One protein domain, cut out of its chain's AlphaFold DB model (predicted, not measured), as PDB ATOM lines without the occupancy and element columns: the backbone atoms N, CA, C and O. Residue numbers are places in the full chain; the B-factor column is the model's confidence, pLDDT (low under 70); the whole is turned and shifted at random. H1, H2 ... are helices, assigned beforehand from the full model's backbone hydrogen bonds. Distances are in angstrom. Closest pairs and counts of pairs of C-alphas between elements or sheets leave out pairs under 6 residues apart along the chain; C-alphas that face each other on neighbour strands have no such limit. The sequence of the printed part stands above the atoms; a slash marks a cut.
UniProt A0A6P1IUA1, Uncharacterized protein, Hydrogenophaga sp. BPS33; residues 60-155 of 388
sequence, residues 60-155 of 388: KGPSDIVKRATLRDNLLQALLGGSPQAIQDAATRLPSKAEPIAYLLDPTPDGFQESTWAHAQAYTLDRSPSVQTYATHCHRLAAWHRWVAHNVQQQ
ATOM      1  N   LYS A  60       2.718 -31.720   9.659       71.00
ATOM      2  CA  LYS A  60       1.864 -30.544   9.907       71.00
ATOM      3  C   LYS A  60       0.441 -30.715   9.357       71.00
ATOM      4  O   LYS A  60      -0.414 -29.878   9.622       71.00
ATOM      5  N   GLY A  61       0.196 -31.779   8.590       82.44
ATOM      6  CA  GLY A  61      -1.102 -32.147   8.029       82.44
ATOM      7  C   GLY A  61      -0.975 -32.947   6.723       82.44
ATOM      8  O   GLY A  61       0.144 -33.188   6.261       82.44
ATOM      9  N   PRO A  62      -2.107 -33.329   6.098       86.44
ATOM     10  CA  PRO A  62      -2.142 -34.095   4.847       86.44
ATOM     11  C   PRO A  62      -1.320 -33.485   3.701       86.44
ATOM     12  O   PRO A  62      -0.592 -34.188   3.005       86.44
ATOM     13  N   SER A  63      -1.369 -32.161   3.537       88.81
ATOM     14  CA  SER A  63      -0.623 -31.456   2.487       88.81
ATOM     15  C   SER A  63       0.897 -31.514   2.678       88.81
ATOM     16  O   SER A  63       1.633 -31.598   1.696       88.81
ATOM     17  N   ASP A  64       1.381 -31.516   3.924       89.88
ATOM     18  CA  ASP A  64       2.808 -31.673   4.244       89.88
ATOM     19  C   ASP A  64       3.292 -33.091   3.910       89.88
ATOM     20  O   ASP A  64       4.383 -33.253   3.368       89.88
ATOM     21  N   ILE A  65       2.459 -34.109   4.152       90.25
ATOM     22  CA  ILE A  65       2.760 -35.504   3.796       90.25
ATOM     23  C   ILE A  65       2.922 -35.637   2.280       90.25
ATOM     24  O   ILE A  65       3.957 -36.115   1.822       90.25
ATOM     25  N   VAL A  66       1.953 -35.148   1.497       91.62
ATOM     26  CA  VAL A  66       2.025 -35.200   0.026       91.62
ATOM     27  C   VAL A  66       3.234 -34.424  -0.497       91.62
ATOM     28  O   VAL A  66       3.972 -34.930  -1.337       91.62
ATOM     29  N   LYS A  67       3.502 -33.227   0.040       91.69
ATOM     30  CA  LYS A  67       4.675 -32.432  -0.350       91.69
ATOM     31  C   LYS A  67       5.986 -33.185  -0.106       91.69
ATOM     32  O   LYS A  67       6.869 -33.168  -0.962       91.69
ATOM     33  N   ARG A  68       6.135 -33.827   1.056       91.75
ATOM     34  CA  ARG A  68       7.332 -34.613   1.396       91.75
ATOM     35  C   ARG A  68       7.454 -35.872   0.541       91.75
ATOM     36  O   ARG A  68       8.573 -36.197   0.160       91.75
ATOM     37  N   ALA A  69       6.339 -36.522   0.199       91.44
ATOM     38  CA  ALA A  69       6.316 -37.620  -0.769       91.44
ATOM     39  C   ALA A  69       6.867 -37.154  -2.125       91.44
ATOM     40  O   ALA A  69       7.845 -37.701  -2.610       91.44
ATOM     41  N   THR A  70       6.362 -36.039  -2.661       92.44
ATOM     42  CA  THR A  70       6.860 -35.477  -3.927       92.44
ATOM     43  C   THR A  70       8.351 -35.124  -3.877       92.44
ATOM     44  O   THR A  70       9.068 -35.327  -4.854       92.44
ATOM     45  N   LEU A  71       8.852 -34.586  -2.759       92.69
ATOM     46  CA  LEU A  71      10.287 -34.316  -2.595       92.69
ATOM     47  C   LEU A  71      11.120 -35.605  -2.569       92.69
ATOM     48  O   LEU A  71      12.170 -35.643  -3.207       92.69
ATOM     49  N   ARG A  72      10.639 -36.650  -1.881       92.06
ATOM     50  CA  ARG A  72      11.246 -37.987  -1.903       92.06
ATOM     51  C   ARG A  72      11.318 -38.512  -3.331       92.06
ATOM     52  O   ARG A  72      12.397 -38.886  -3.773       92.06
ATOM     53  N   ASP A  73      10.195 -38.529  -4.040       91.25
ATOM     54  CA  ASP A  73      10.108 -39.154  -5.361       91.25
ATOM     55  C   ASP A  73      11.008 -38.433  -6.366       91.25
ATOM     56  O   ASP A  73      11.741 -39.077  -7.109       91.25
ATOM     57  N   ASN A  74      11.048 -37.095  -6.319       91.62
ATOM     58  CA  ASN A  74      11.968 -36.300  -7.135       91.62
ATOM     59  C   ASN A  74      13.438 -36.637  -6.848       91.62
ATOM     60  O   ASN A  74      14.237 -36.726  -7.780       91.62
ATOM     61  N   LEU A  75      13.809 -36.816  -5.574       90.88
ATOM     62  CA  LEU A  75      15.172 -37.193  -5.199       90.88
ATOM     63  C   LEU A  75      15.513 -38.605  -5.690       90.88
ATOM     64  O   LEU A  75      16.558 -38.793  -6.308       90.88
ATOM     65  N   LEU A  76      14.631 -39.583  -5.464       89.62
ATOM     66  CA  LEU A  76      14.835 -40.964  -5.910       89.62
ATOM     67  C   LEU A  76      14.892 -41.066  -7.440       89.62
ATOM     68  O   LEU A  76      15.736 -41.781  -7.973       89.62
ATOM     69  N   GLN A  77      14.060 -40.306  -8.155       90.69
ATOM     70  CA  GLN A  77      14.083 -40.241  -9.615       90.69
ATOM     71  C   GLN A  77      15.371 -39.592 -10.140       90.69
ATOM     72  O   GLN A  77      15.950 -40.081 -11.109       90.69
ATOM     73  N   ALA A  78      15.850 -38.519  -9.502       90.00
ATOM     74  CA  ALA A  78      17.115 -37.885  -9.869       90.00
ATOM     75  C   ALA A  78      18.311 -38.825  -9.649       90.00
ATOM     76  O   ALA A  78      19.186 -38.918 -10.510       90.00
ATOM     77  N   LEU A  79      18.315 -39.555  -8.528       88.69
ATOM     78  CA  LEU A  79      19.304 -40.591  -8.228       88.69
ATOM     79  C   LEU A  79      19.247 -41.728  -9.253       88.69
ATOM     80  O   LEU A  79      20.279 -42.128  -9.783       88.69
ATOM     81  N   LEU A  80      18.052 -42.207  -9.598       87.75
ATOM     82  CA  LEU A  80      17.876 -43.236 -10.621       87.75
ATOM     83  C   LEU A  80      18.416 -42.785 -11.988       87.75
ATOM     84  O   LEU A  80      19.102 -43.553 -12.657       87.75
ATOM     85  N   GLY A  81      18.158 -41.533 -12.376       86.25
ATOM     86  CA  GLY A  81      18.649 -40.957 -13.630       86.25
ATOM     87  C   GLY A  81      20.161 -40.705 -13.674       86.25
ATOM     88  O   GLY A  81      20.690 -40.446 -14.752       86.25
ATOM     89  N   GLY A  82      20.859 -40.746 -12.532       80.19
ATOM     90  CA  GLY A  82      22.324 -40.672 -12.454       80.19
ATOM     91  C   GLY A  82      22.947 -39.323 -12.835       80.19
ATOM     92  O   GLY A  82      24.166 -39.222 -12.930       80.19
ATOM     93  N   SER A  83      22.148 -38.271 -13.057       86.69
ATOM     94  CA  SER A  83      22.646 -36.938 -13.420       86.69
ATOM     95  C   SER A  83      23.040 -36.139 -12.170       86.69
ATOM     96  O   SER A  83      22.151 -35.773 -11.393       86.69
ATOM     97  N   PRO A  84      24.326 -35.771 -11.977       85.94
ATOM     98  CA  PRO A  84      24.758 -35.017 -10.797       85.94
ATOM     99  C   PRO A  84      24.034 -33.678 -10.632       85.94
ATOM    100  O   PRO A  84      23.759 -33.256  -9.510       85.94
ATOM    101  N   GLN A  85      23.694 -33.020 -11.746       88.56
ATOM    102  CA  GLN A  85      22.945 -31.767 -11.731       88.56
ATOM    103  C   GLN A  85      21.509 -31.986 -11.247       88.56
ATOM    104  O   GLN A  85      21.050 -31.266 -10.367       88.56
ATOM    105  N   ALA A  86      20.821 -33.014 -11.752       90.62
ATOM    106  CA  ALA A  86      19.461 -33.326 -11.315       90.62
ATOM    107  C   ALA A  86      19.416 -33.702  -9.826       90.62
ATOM    108  O   ALA A  86      18.506 -33.282  -9.111       90.62
ATOM    109  N   ILE A  87      20.413 -34.454  -9.343       88.44
ATOM    110  CA  ILE A  87      20.526 -34.827  -7.926       88.44
ATOM    111  C   ILE A  87      20.752 -33.575  -7.068       88.44
ATOM    112  O   ILE A  87      20.073 -33.396  -6.057       88.44
ATOM    113  N   GLN A  88      21.640 -32.671  -7.493       88.56
ATOM    114  CA  GLN A  88      21.866 -31.391  -6.817       88.56
ATOM    115  C   GLN A  88      20.593 -30.531  -6.776       88.56
ATOM    116  O   GLN A  88      20.242 -29.982  -5.729       88.56
ATOM    117  N   ASP A  89      19.881 -30.424  -7.895       90.38
ATOM    118  CA  ASP A  89      18.649 -29.642  -8.000       90.38
ATOM    119  C   ASP A  89      17.531 -30.232  -7.129       90.38
ATOM    120  O   ASP A  89      16.759 -29.492  -6.521       90.38
ATOM    121  N   ALA A  90      17.454 -31.560  -7.008       90.81
ATOM    122  CA  ALA A  90      16.525 -32.218  -6.095       90.81
ATOM    123  C   ALA A  90      16.919 -31.996  -4.625       90.81
ATOM    124  O   ALA A  90      16.068 -31.647  -3.805       90.81
ATOM    125  N   ALA A  91      18.205 -32.131  -4.290       87.06
ATOM    126  CA  ALA A  91      18.712 -31.962  -2.930       87.06
ATOM    127  C   ALA A  91      18.539 -30.523  -2.413       87.06
ATOM    128  O   ALA A  91      18.155 -30.321  -1.264       87.06
ATOM    129  N   THR A  92      18.746 -29.512  -3.263       87.69
ATOM    130  CA  THR A  92      18.580 -28.090  -2.892       87.69
ATOM    131  C   THR A  92      17.128 -27.683  -2.630       87.69
ATOM    132  O   THR A  92      16.888 -26.667  -1.980       87.69
ATOM    133  N   ARG A  93      16.145 -28.475  -3.083       89.06
ATOM    134  CA  ARG A  93      14.719 -28.276  -2.759       89.06
ATOM    135  C   ARG A  93      14.358 -28.749  -1.351       89.06
ATOM    136  O   ARG A  93      13.277 -28.410  -0.861       89.06
ATOM    137  N   LEU A  94      15.223 -29.531  -0.703       86.25
ATOM    138  CA  LEU A  94      15.041 -29.927   0.688       86.25
ATOM    139  C   LEU A  94      15.329 -28.736   1.616       86.25
ATOM    140  O   LEU A  94      16.190 -27.906   1.316       86.25
ATOM    141  N   PRO A  95      14.629 -28.614   2.758       84.06
ATOM    142  CA  PRO A  95      14.930 -27.558   3.715       84.06
ATOM    143  C   PRO A  95      16.380 -27.668   4.204       84.06
ATOM    144  O   PRO A  95      16.787 -28.713   4.695       84.06
ATOM    145  N   SER A  96      17.142 -26.574   4.146       69.75
ATOM    146  CA  SER A  96      18.593 -26.564   4.417       69.75
ATOM    147  C   SER A  96      19.014 -27.006   5.825       69.75
ATOM    148  O   SER A  96      20.178 -27.321   6.041       69.75
ATOM    149  N   LYS A  97      18.088 -27.022   6.790       70.19
ATOM    150  CA  LYS A  97      18.319 -27.500   8.168       70.19
ATOM    151  C   LYS A  97      17.792 -28.915   8.422       70.19
ATOM    152  O   LYS A  97      17.826 -29.374   9.559       70.19
ATOM    153  N   ALA A  98      17.215 -29.556   7.414       71.44
ATOM    154  CA  ALA A  98      16.551 -30.834   7.558       71.44
ATOM    155  C   ALA A  98      17.409 -31.933   6.931       71.44
ATOM    156  O   ALA A  98      17.639 -31.935   5.725       71.44
ATOM    157  N   GLU A  99      17.848 -32.884   7.751       79.31
ATOM    158  CA  GLU A  99      18.465 -34.108   7.247       79.31
ATOM    159  C   GLU A  99      17.427 -34.875   6.403       79.31
ATOM    160  O   GLU A  99      16.334 -35.148   6.921       79.31
ATOM    161  N   PRO A 100      17.721 -35.241   5.137       82.75
ATOM    162  CA  PRO A 100      16.771 -35.923   4.255       82.75
ATOM    163  C   PRO A 100      16.170 -37.157   4.925       82.75
ATOM    164  O   PRO A 100      14.963 -37.369   4.882       82.75
ATOM    165  N   ILE A 101      17.014 -37.893   5.646       79.88
ATOM    166  CA  ILE A 101      16.663 -39.112   6.361       79.88
ATOM    167  C   ILE A 101      15.655 -38.902   7.507       79.88
ATOM    168  O   ILE A 101      14.863 -39.789   7.807       79.88
ATOM    169  N   ALA A 102      15.639 -37.723   8.132       80.12
ATOM    170  CA  ALA A 102      14.682 -37.380   9.184       80.12
ATOM    171  C   ALA A 102      13.432 -36.671   8.636       80.12
ATOM    172  O   ALA A 102      12.395 -36.631   9.301       80.12
ATOM    173  N   TYR A 103      13.536 -36.059   7.455       85.31
ATOM    174  CA  TYR A 103      12.505 -35.190   6.899       85.31
ATOM    175  C   TYR A 103      11.591 -35.880   5.890       85.31
ATOM    176  O   TYR A 103      10.374 -35.661   5.929       85.31
ATOM    177  N   LEU A 104      12.178 -36.659   4.982       88.25
ATOM    178  CA  LEU A 104      11.469 -37.368   3.926       88.25
ATOM    179  C   LEU A 104      10.693 -38.558   4.492       88.25
ATOM    180  O   LEU A 104      10.973 -39.053   5.582       88.25
ATOM    181  N   LEU A 105       9.682 -38.990   3.741       86.50
ATOM    182  CA  LEU A 105       8.960 -40.218   4.051       86.50
ATOM    183  C   LEU A 105       9.839 -41.437   3.756       86.50
ATOM    184  O   LEU A 105      10.709 -41.383   2.879       86.50
ATOM    185  N   ASP A 106       9.554 -42.540   4.447       83.19
ATOM    186  CA  ASP A 106      10.128 -43.837   4.100       83.19
ATOM    187  C   ASP A 106       9.751 -44.162   2.630       83.19
ATOM    188  O   ASP A 106       8.643 -43.826   2.175       83.19
ATOM    189  N   PRO A 107      10.662 -44.750   1.840       77.44
ATOM    190  CA  PRO A 107      10.363 -45.166   0.475       77.44
ATOM    191  C   PRO A 107       9.355 -46.316   0.457       77.44
ATOM    192  O   PRO A 107       9.285 -47.129   1.379       77.44
ATOM    193  N   THR A 108       8.607 -46.428  -0.638       76.94
ATOM    194  CA  THR A 108       7.889 -47.662  -0.963       76.94
ATOM    195  C   THR A 108       8.921 -48.720  -1.370       76.94
ATOM    196  O   THR A 108       9.582 -48.522  -2.396       76.94
ATOM    197  N   PRO A 109       9.096 -49.819  -0.611       69.75
ATOM    198  CA  PRO A 109      10.202 -50.752  -0.835       69.75
ATOM    199  C   PRO A 109      10.164 -51.411  -2.223       69.75
ATOM    200  O   PRO A 109      11.217 -51.605  -2.818       69.75
ATOM    201  N   ASP A 110       8.972 -51.631  -2.792       67.81
ATOM    202  CA  ASP A 110       8.798 -52.218  -4.134       67.81
ATOM    203  C   ASP A 110       9.293 -51.306  -5.275       67.81
ATOM    204  O   ASP A 110       9.479 -51.755  -6.401       67.81
ATOM    205  N   GLY A 111       9.489 -50.012  -5.002       60.66
ATOM    206  CA  GLY A 111       9.935 -49.027  -5.988       60.66
ATOM    207  C   GLY A 111      11.439 -48.750  -5.973       60.66
ATOM    208  O   GLY A 111      11.919 -48.000  -6.824       60.66
ATOM    209  N   PHE A 112      12.189 -49.298  -5.010       73.56
ATOM    210  CA  PHE A 112      13.616 -49.015  -4.882       73.56
ATOM    211  C   PHE A 112      14.448 -49.884  -5.833       73.56
ATOM    212  O   PHE A 112      14.337 -51.108  -5.825       73.56
ATOM    213  N   GLN A 113      15.309 -49.252  -6.634       73.88
ATOM    214  CA  GLN A 113      16.182 -49.934  -7.592       73.88
ATOM    215  C   GLN A 113      17.637 -49.893  -7.122       73.88
ATOM    216  O   GLN A 113      18.105 -48.868  -6.631       73.88
ATOM    217  N   GLU A 114      18.384 -50.979  -7.330       74.12
ATOM    218  CA  GLU A 114      19.802 -51.065  -6.931       74.12
ATOM    219  C   GLU A 114      20.671 -49.978  -7.588       74.12
ATOM    220  O   GLU A 114      21.582 -49.422  -6.974       74.12
ATOM    221  N   SER A 115      20.325 -49.579  -8.815       74.75
ATOM    222  CA  SER A 115      20.956 -48.459  -9.522       74.75
ATOM    223  C   SER A 115      20.813 -47.122  -8.785       74.75
ATOM    224  O   SER A 115      21.735 -46.308  -8.810       74.75
ATOM    225  N   THR A 116      19.697 -46.896  -8.079       78.75
ATOM    226  CA  THR A 116      19.478 -45.697  -7.256       78.75
ATOM    227  C   THR A 116      20.532 -45.587  -6.156       78.75
ATOM    228  O   THR A 116      21.042 -44.494  -5.903       78.75
ATOM    229  N   TRP A 117      20.888 -46.705  -5.520       80.06
ATOM    230  CA  TRP A 117      21.904 -46.731  -4.471       80.06
ATOM    231  C   TRP A 117      23.317 -46.533  -5.027       80.06
ATOM    232  O   TRP A 117      24.052 -45.688  -4.518       80.06
ATOM    233  N   ALA A 118      23.667 -47.219  -6.119       77.12
ATOM    234  CA  ALA A 118      24.970 -47.072  -6.771       77.12
ATOM    235  C   ALA A 118      25.241 -45.620  -7.214       77.12
ATOM    236  O   ALA A 118      26.310 -45.064  -6.953       77.12
ATOM    237  N   HIS A 119      24.253 -44.959  -7.826       79.25
ATOM    238  CA  HIS A 119      24.377 -43.549  -8.205       79.25
ATOM    239  C   HIS A 119      24.437 -42.614  -6.993       79.25
ATOM    240  O   HIS A 119      25.157 -41.615  -7.033       79.25
ATOM    241  N   ALA A 120      23.722 -42.932  -5.909       78.75
ATOM    242  CA  ALA A 120      23.825 -42.167  -4.673       78.75
ATOM    243  C   ALA A 120      25.244 -42.219  -4.106       78.75
ATOM    244  O   ALA A 120      25.789 -41.161  -3.808       78.75
ATOM    245  N   GLN A 121      25.855 -43.409  -4.033       77.81
ATOM    246  CA  GLN A 121      27.237 -43.584  -3.579       77.81
ATOM    247  C   GLN A 121      28.219 -42.751  -4.410       77.81
ATOM    248  O   GLN A 121      29.007 -41.993  -3.839       77.81
ATOM    249  N   ALA A 122      28.120 -42.828  -5.742       74.62
ATOM    250  CA  ALA A 122      28.966 -42.063  -6.656       74.62
ATOM    251  C   ALA A 122      28.813 -40.544  -6.463       74.62
ATOM    252  O   ALA A 122      29.806 -39.827  -6.395       74.62
ATOM    253  N   TYR A 123      27.582 -40.048  -6.301       72.31
ATOM    254  CA  TYR A 123      27.319 -38.627  -6.066       72.31
ATOM    255  C   TYR A 123      27.866 -38.126  -4.714       72.31
ATOM    256  O   TYR A 123      28.309 -36.978  -4.600       72.31
ATOM    257  N   THR A 124      27.855 -38.963  -3.671       66.69
ATOM    258  CA  THR A 124      28.341 -38.566  -2.339       66.69
ATOM    259  C   THR A 124      29.819 -38.313  -2.240       66.69
ATOM    260  O   THR A 124      30.207 -37.446  -1.458       66.69
ATOM    261  N   LEU A 125      30.615 -39.066  -3.000       57.88
ATOM    262  CA  LEU A 125      32.062 -38.880  -3.036       57.88
ATOM    263  C   LEU A 125      32.417 -37.430  -3.404       57.88
ATOM    264  O   LEU A 125      33.450 -36.932  -2.965       57.88
ATOM    265  N   ASP A 126      31.503 -36.730  -4.089       58.59
ATOM    266  CA  ASP A 126      31.728 -35.383  -4.587       58.59
ATOM    267  C   ASP A 126      30.958 -34.265  -3.852       58.59
ATOM    268  O   ASP A 126      31.428 -33.126  -3.893       58.59
ATOM    269  N   ARG A 127      29.763 -34.493  -3.251       69.81
ATOM    270  CA  ARG A 127      28.859 -33.349  -2.912       69.81
ATOM    271  C   ARG A 127      27.991 -33.382  -1.641       69.81
ATOM    272  O   ARG A 127      27.817 -32.315  -1.053       69.81
ATOM    273  N   SER A 128      27.388 -34.501  -1.209       76.69
ATOM    274  CA  SER A 128      26.427 -34.466  -0.073       76.69
ATOM    275  C   SER A 128      26.256 -35.789   0.703       76.69
ATOM    276  O   SER A 128      25.427 -36.614   0.312       76.69
ATOM    277  N   PRO A 129      26.934 -35.970   1.859       80.19
ATOM    278  CA  PRO A 129      26.831 -37.169   2.717       80.19
ATOM    279  C   PRO A 129      25.402 -37.545   3.146       80.19
ATOM    280  O   PRO A 129      25.061 -38.715   3.329       80.19
ATOM    281  N   SER A 130      24.541 -36.539   3.289       82.38
ATOM    282  CA  SER A 130      23.155 -36.705   3.737       82.38
ATOM    283  C   SER A 130      22.282 -37.468   2.724       82.38
ATOM    284  O   SER A 130      21.412 -38.249   3.114       82.38
ATOM    285  N   VAL A 131      22.553 -37.306   1.421       83.94
ATOM    286  CA  VAL A 131      21.827 -37.994   0.338       83.94
ATOM    287  C   VAL A 131      22.175 -39.481   0.312       83.94
ATOM    288  O   VAL A 131      21.274 -40.309   0.208       83.94
ATOM    289  N   GLN A 132      23.451 -39.840   0.480       83.19
ATOM    290  CA  GLN A 132      23.862 -41.244   0.594       83.19
ATOM    291  C   GLN A 132      23.273 -41.903   1.823       83.19
ATOM    292  O   GLN A 132      22.750 -43.002   1.716       83.19
ATOM    293  N   THR A 133      23.301 -41.225   2.972       82.00
ATOM    294  CA  THR A 133      22.718 -41.776   4.203       82.00
ATOM    295  C   THR A 133      21.241 -42.128   3.982       82.00
ATOM    296  O   THR A 133      20.783 -43.199   4.386       82.00
ATOM    297  N   TYR A 134      20.498 -41.270   3.275       85.19
ATOM    298  CA  TYR A 134      19.118 -41.560   2.893       85.19
ATOM    299  C   TYR A 134      18.997 -42.714   1.886       85.19
ATOM    300  O   TYR A 134      18.168 -43.600   2.078       85.19
ATOM    301  N   ALA A 135      19.824 -42.745   0.840       84.31
ATOM    302  CA  ALA A 135      19.793 -43.807  -0.166       84.31
ATOM    303  C   ALA A 135      20.165 -45.184   0.413       84.31
ATOM    304  O   ALA A 135      19.478 -46.161   0.129       84.31
ATOM    305  N   THR A 136      21.183 -45.257   1.275       82.62
ATOM    306  CA  THR A 136      21.548 -46.462   2.037       82.62
ATOM    307  C   THR A 136      20.388 -46.922   2.911       82.62
ATOM    308  O   THR A 136      20.068 -48.108   2.952       82.62
ATOM    309  N   HIS A 137      19.688 -45.997   3.572       82.06
ATOM    310  CA  HIS A 137      18.491 -46.359   4.323       82.06
ATOM    311  C   HIS A 137      17.392 -46.955   3.425       82.06
ATOM    312  O   HIS A 137      16.783 -47.962   3.787       82.06
ATOM    313  N   CYS A 138      17.157 -46.365   2.252       84.56
ATOM    314  CA  CYS A 138      16.162 -46.871   1.312       84.56
ATOM    315  C   CYS A 138      16.515 -48.276   0.804       84.56
ATOM    316  O   CYS A 138      15.657 -49.158   0.798       84.56
ATOM    317  N   HIS A 139      17.784 -48.490   0.457       83.50
ATOM    318  CA  HIS A 139      18.316 -49.790   0.064       83.50
ATOM    319  C   HIS A 139      18.136 -50.831   1.178       83.50
ATOM    320  O   HIS A 139      17.584 -51.907   0.943       83.50
ATOM    321  N   ARG A 140      18.481 -50.472   2.422       81.44
ATOM    322  CA  ARG A 140      18.278 -51.324   3.600       81.44
ATOM    323  C   ARG A 140      16.818 -51.737   3.778       81.44
ATOM    324  O   ARG A 140      16.546 -52.911   4.019       81.44
ATOM    325  N   LEU A 141      15.876 -50.796   3.688       82.19
ATOM    326  CA  LEU A 141      14.449 -51.110   3.816       82.19
ATOM    327  C   LEU A 141      13.963 -52.044   2.704       82.19
ATOM    328  O   LEU A 141      13.190 -52.958   2.979       82.19
ATOM    329  N   ALA A 142      14.427 -51.845   1.468       83.12
ATOM    330  CA  ALA A 142      14.094 -52.727   0.353       83.12
ATOM    331  C   ALA A 142      14.642 -54.150   0.571       83.12
ATOM    332  O   ALA A 142      13.925 -55.129   0.370       83.12
ATOM    333  N   ALA A 143      15.884 -54.279   1.050       82.44
ATOM    334  CA  ALA A 143      16.480 -55.570   1.389       82.44
ATOM    335  C   ALA A 143      15.711 -56.288   2.512       82.44
ATOM    336  O   ALA A 143      15.361 -57.462   2.363       82.44
ATOM    337  N   TRP A 144      15.380 -55.576   3.597       84.44
ATOM    338  CA  TRP A 144      14.571 -56.125   4.687       84.44
ATOM    339  C   TRP A 144      13.203 -56.582   4.214       84.44
ATOM    340  O   TRP A 144      12.761 -57.668   4.576       84.44
ATOM    341  N   HIS A 145      12.547 -55.779   3.382       83.75
ATOM    342  CA  HIS A 145      11.237 -56.114   2.846       83.75
ATOM    343  C   HIS A 145      11.273 -57.408   2.026       83.75
ATOM    344  O   HIS A 145      10.473 -58.306   2.291       83.75
ATOM    345  N   ARG A 146      12.250 -57.564   1.121       82.88
ATOM    346  CA  ARG A 146      12.445 -58.808   0.356       82.88
ATOM    347  C   ARG A 146      12.671 -60.010   1.274       82.88
ATOM    348  O   ARG A 146      12.047 -61.055   1.087       82.88
ATOM    349  N   TRP A 147      13.523 -59.857   2.287       85.31
ATOM    350  CA  TRP A 147      13.802 -60.915   3.257       85.31
ATOM    351  C   TRP A 147      12.552 -61.306   4.054       85.31
ATOM    352  O   TRP A 147      12.253 -62.492   4.195       85.31
ATOM    353  N   VAL A 148      11.802 -60.322   4.553       86.56
ATOM    354  CA  VAL A 148      10.568 -60.537   5.317       86.56
ATOM    355  C   VAL A 148       9.515 -61.211   4.451       86.56
ATOM    356  O   VAL A 148       8.933 -62.200   4.887       86.56
ATOM    357  N   ALA A 149       9.283 -60.721   3.232       83.88
ATOM    358  CA  ALA A 149       8.298 -61.292   2.321       83.88
ATOM    359  C   ALA A 149       8.602 -62.770   2.037       83.88
ATOM    360  O   ALA A 149       7.728 -63.616   2.217       83.88
ATOM    361  N   HIS A 150       9.858 -63.088   1.702       83.94
ATOM    362  CA  HIS A 150      10.294 -64.463   1.479       83.94
ATOM    363  C   HIS A 150      10.081 -65.338   2.725       83.94
ATOM    364  O   HIS A 150       9.459 -66.394   2.647       83.94
ATOM    365  N   ASN A 151      10.544 -64.898   3.898       85.19
ATOM    366  CA  ASN A 151      10.481 -65.731   5.099       85.19
ATOM    367  C   ASN A 151       9.070 -65.863   5.677       85.19
ATOM    368  O   ASN A 151       8.734 -66.925   6.182       85.19
ATOM    369  N   VAL A 152       8.216 -64.847   5.572       84.88
ATOM    370  CA  VAL A 152       6.820 -64.952   6.020       84.88
ATOM    371  C   VAL A 152       5.995 -65.831   5.081       84.88
ATOM    372  O   VAL A 152       5.110 -66.547   5.539       84.88
ATOM    373  N   GLN A 153       6.275 -65.818   3.774       83.38
ATOM    374  CA  GLN A 153       5.595 -66.699   2.821       83.38
ATOM    375  C   GLN A 153       5.982 -68.168   3.011       83.38
ATOM    376  O   GLN A 153       5.115 -69.031   2.931       83.38
ATOM    377  N   GLN A 154       7.253 -68.455   3.290       84.12
ATOM    378  CA  GLN A 154       7.761 -69.828   3.371       84.12
ATOM    379  C   GLN A 154       7.519 -70.511   4.725       84.12
ATOM    380  O   GLN A 154       7.682 -71.720   4.823       84.12
ATOM    381  N   GLN A 155       7.184 -69.766   5.783       85.12
ATOM    382  CA  GLN A 155       7.178 -70.291   7.153       85.12
ATOM    383  C   GLN A 155       5.769 -70.268   7.755       85.12
ATOM    384  O   GLN A 155       5.138 -69.216   7.874       85.12
TER     385      GLN A 155
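Overview. This is residues 60 to 155 of the 388 residues of an uncharacterized protein of Hydrogenophaga sp. BPS33 (UniProt A0A6P1IUA1). The longest helix, H5, folds back on H4 as a helical hairpin, and a second, H1 with H2, is set crosswise to it. Residues 147 to 155 stick out as an arm, and short H3 packs on H5. The printed part has 96 residues, 70 of them in five named helices, H1 to H5 in order along the chain, with no named strand; the class is all helix, and the whole is compact, with a radius of gyration of the C-alphas of 14.0 A and spans of 45 by 35 by 19 A.

Arrangement. Residues 131 to 139 of H5, residues 129 to 154, touch H4, residues 114 to 124, at a shallow tilt of 20 degrees, opposite ways; the closest C-alphas, of Ala 120 and Gln 132, are 5.3 A apart. Residues 130 to 137 of H5 touch H3, residues 100 to 103; closest C-alphas Ile 101 and Tyr 134, 4.9 A. Residues 76 to 81 of H1, residues 62 to 81, touch H4, about perpendicular at 86 degrees; closest C-alphas Leu 80 and Thr 116, 4.5 A. Residues 71 to 79 of H1 touch H2, residues 84 to 92, at a shallow tilt of 17 degrees, opposite ways; closest C-alphas Ala 78 and Ile 87, 5.0 A. Every O i to N i+4 pair is within hydrogen-bond range in H1, H2, H4 and H5; H3 is too short for one.

Along the chain. H5 spans 37.8 A, ending at C-alpha 154 (7.761, -69.828, 3.371); H1 spans 28.6 A from C-alpha 62 (-2.142, -34.095, 4.847).

Size, cuts and confidence. The farthest C-alphas, of Gln 85 and Gln 155, are 45.7 A apart. The printed part has no cut and no long link; pLDDT is under 70 at residues 96, 109 to 111 and 124 to 127.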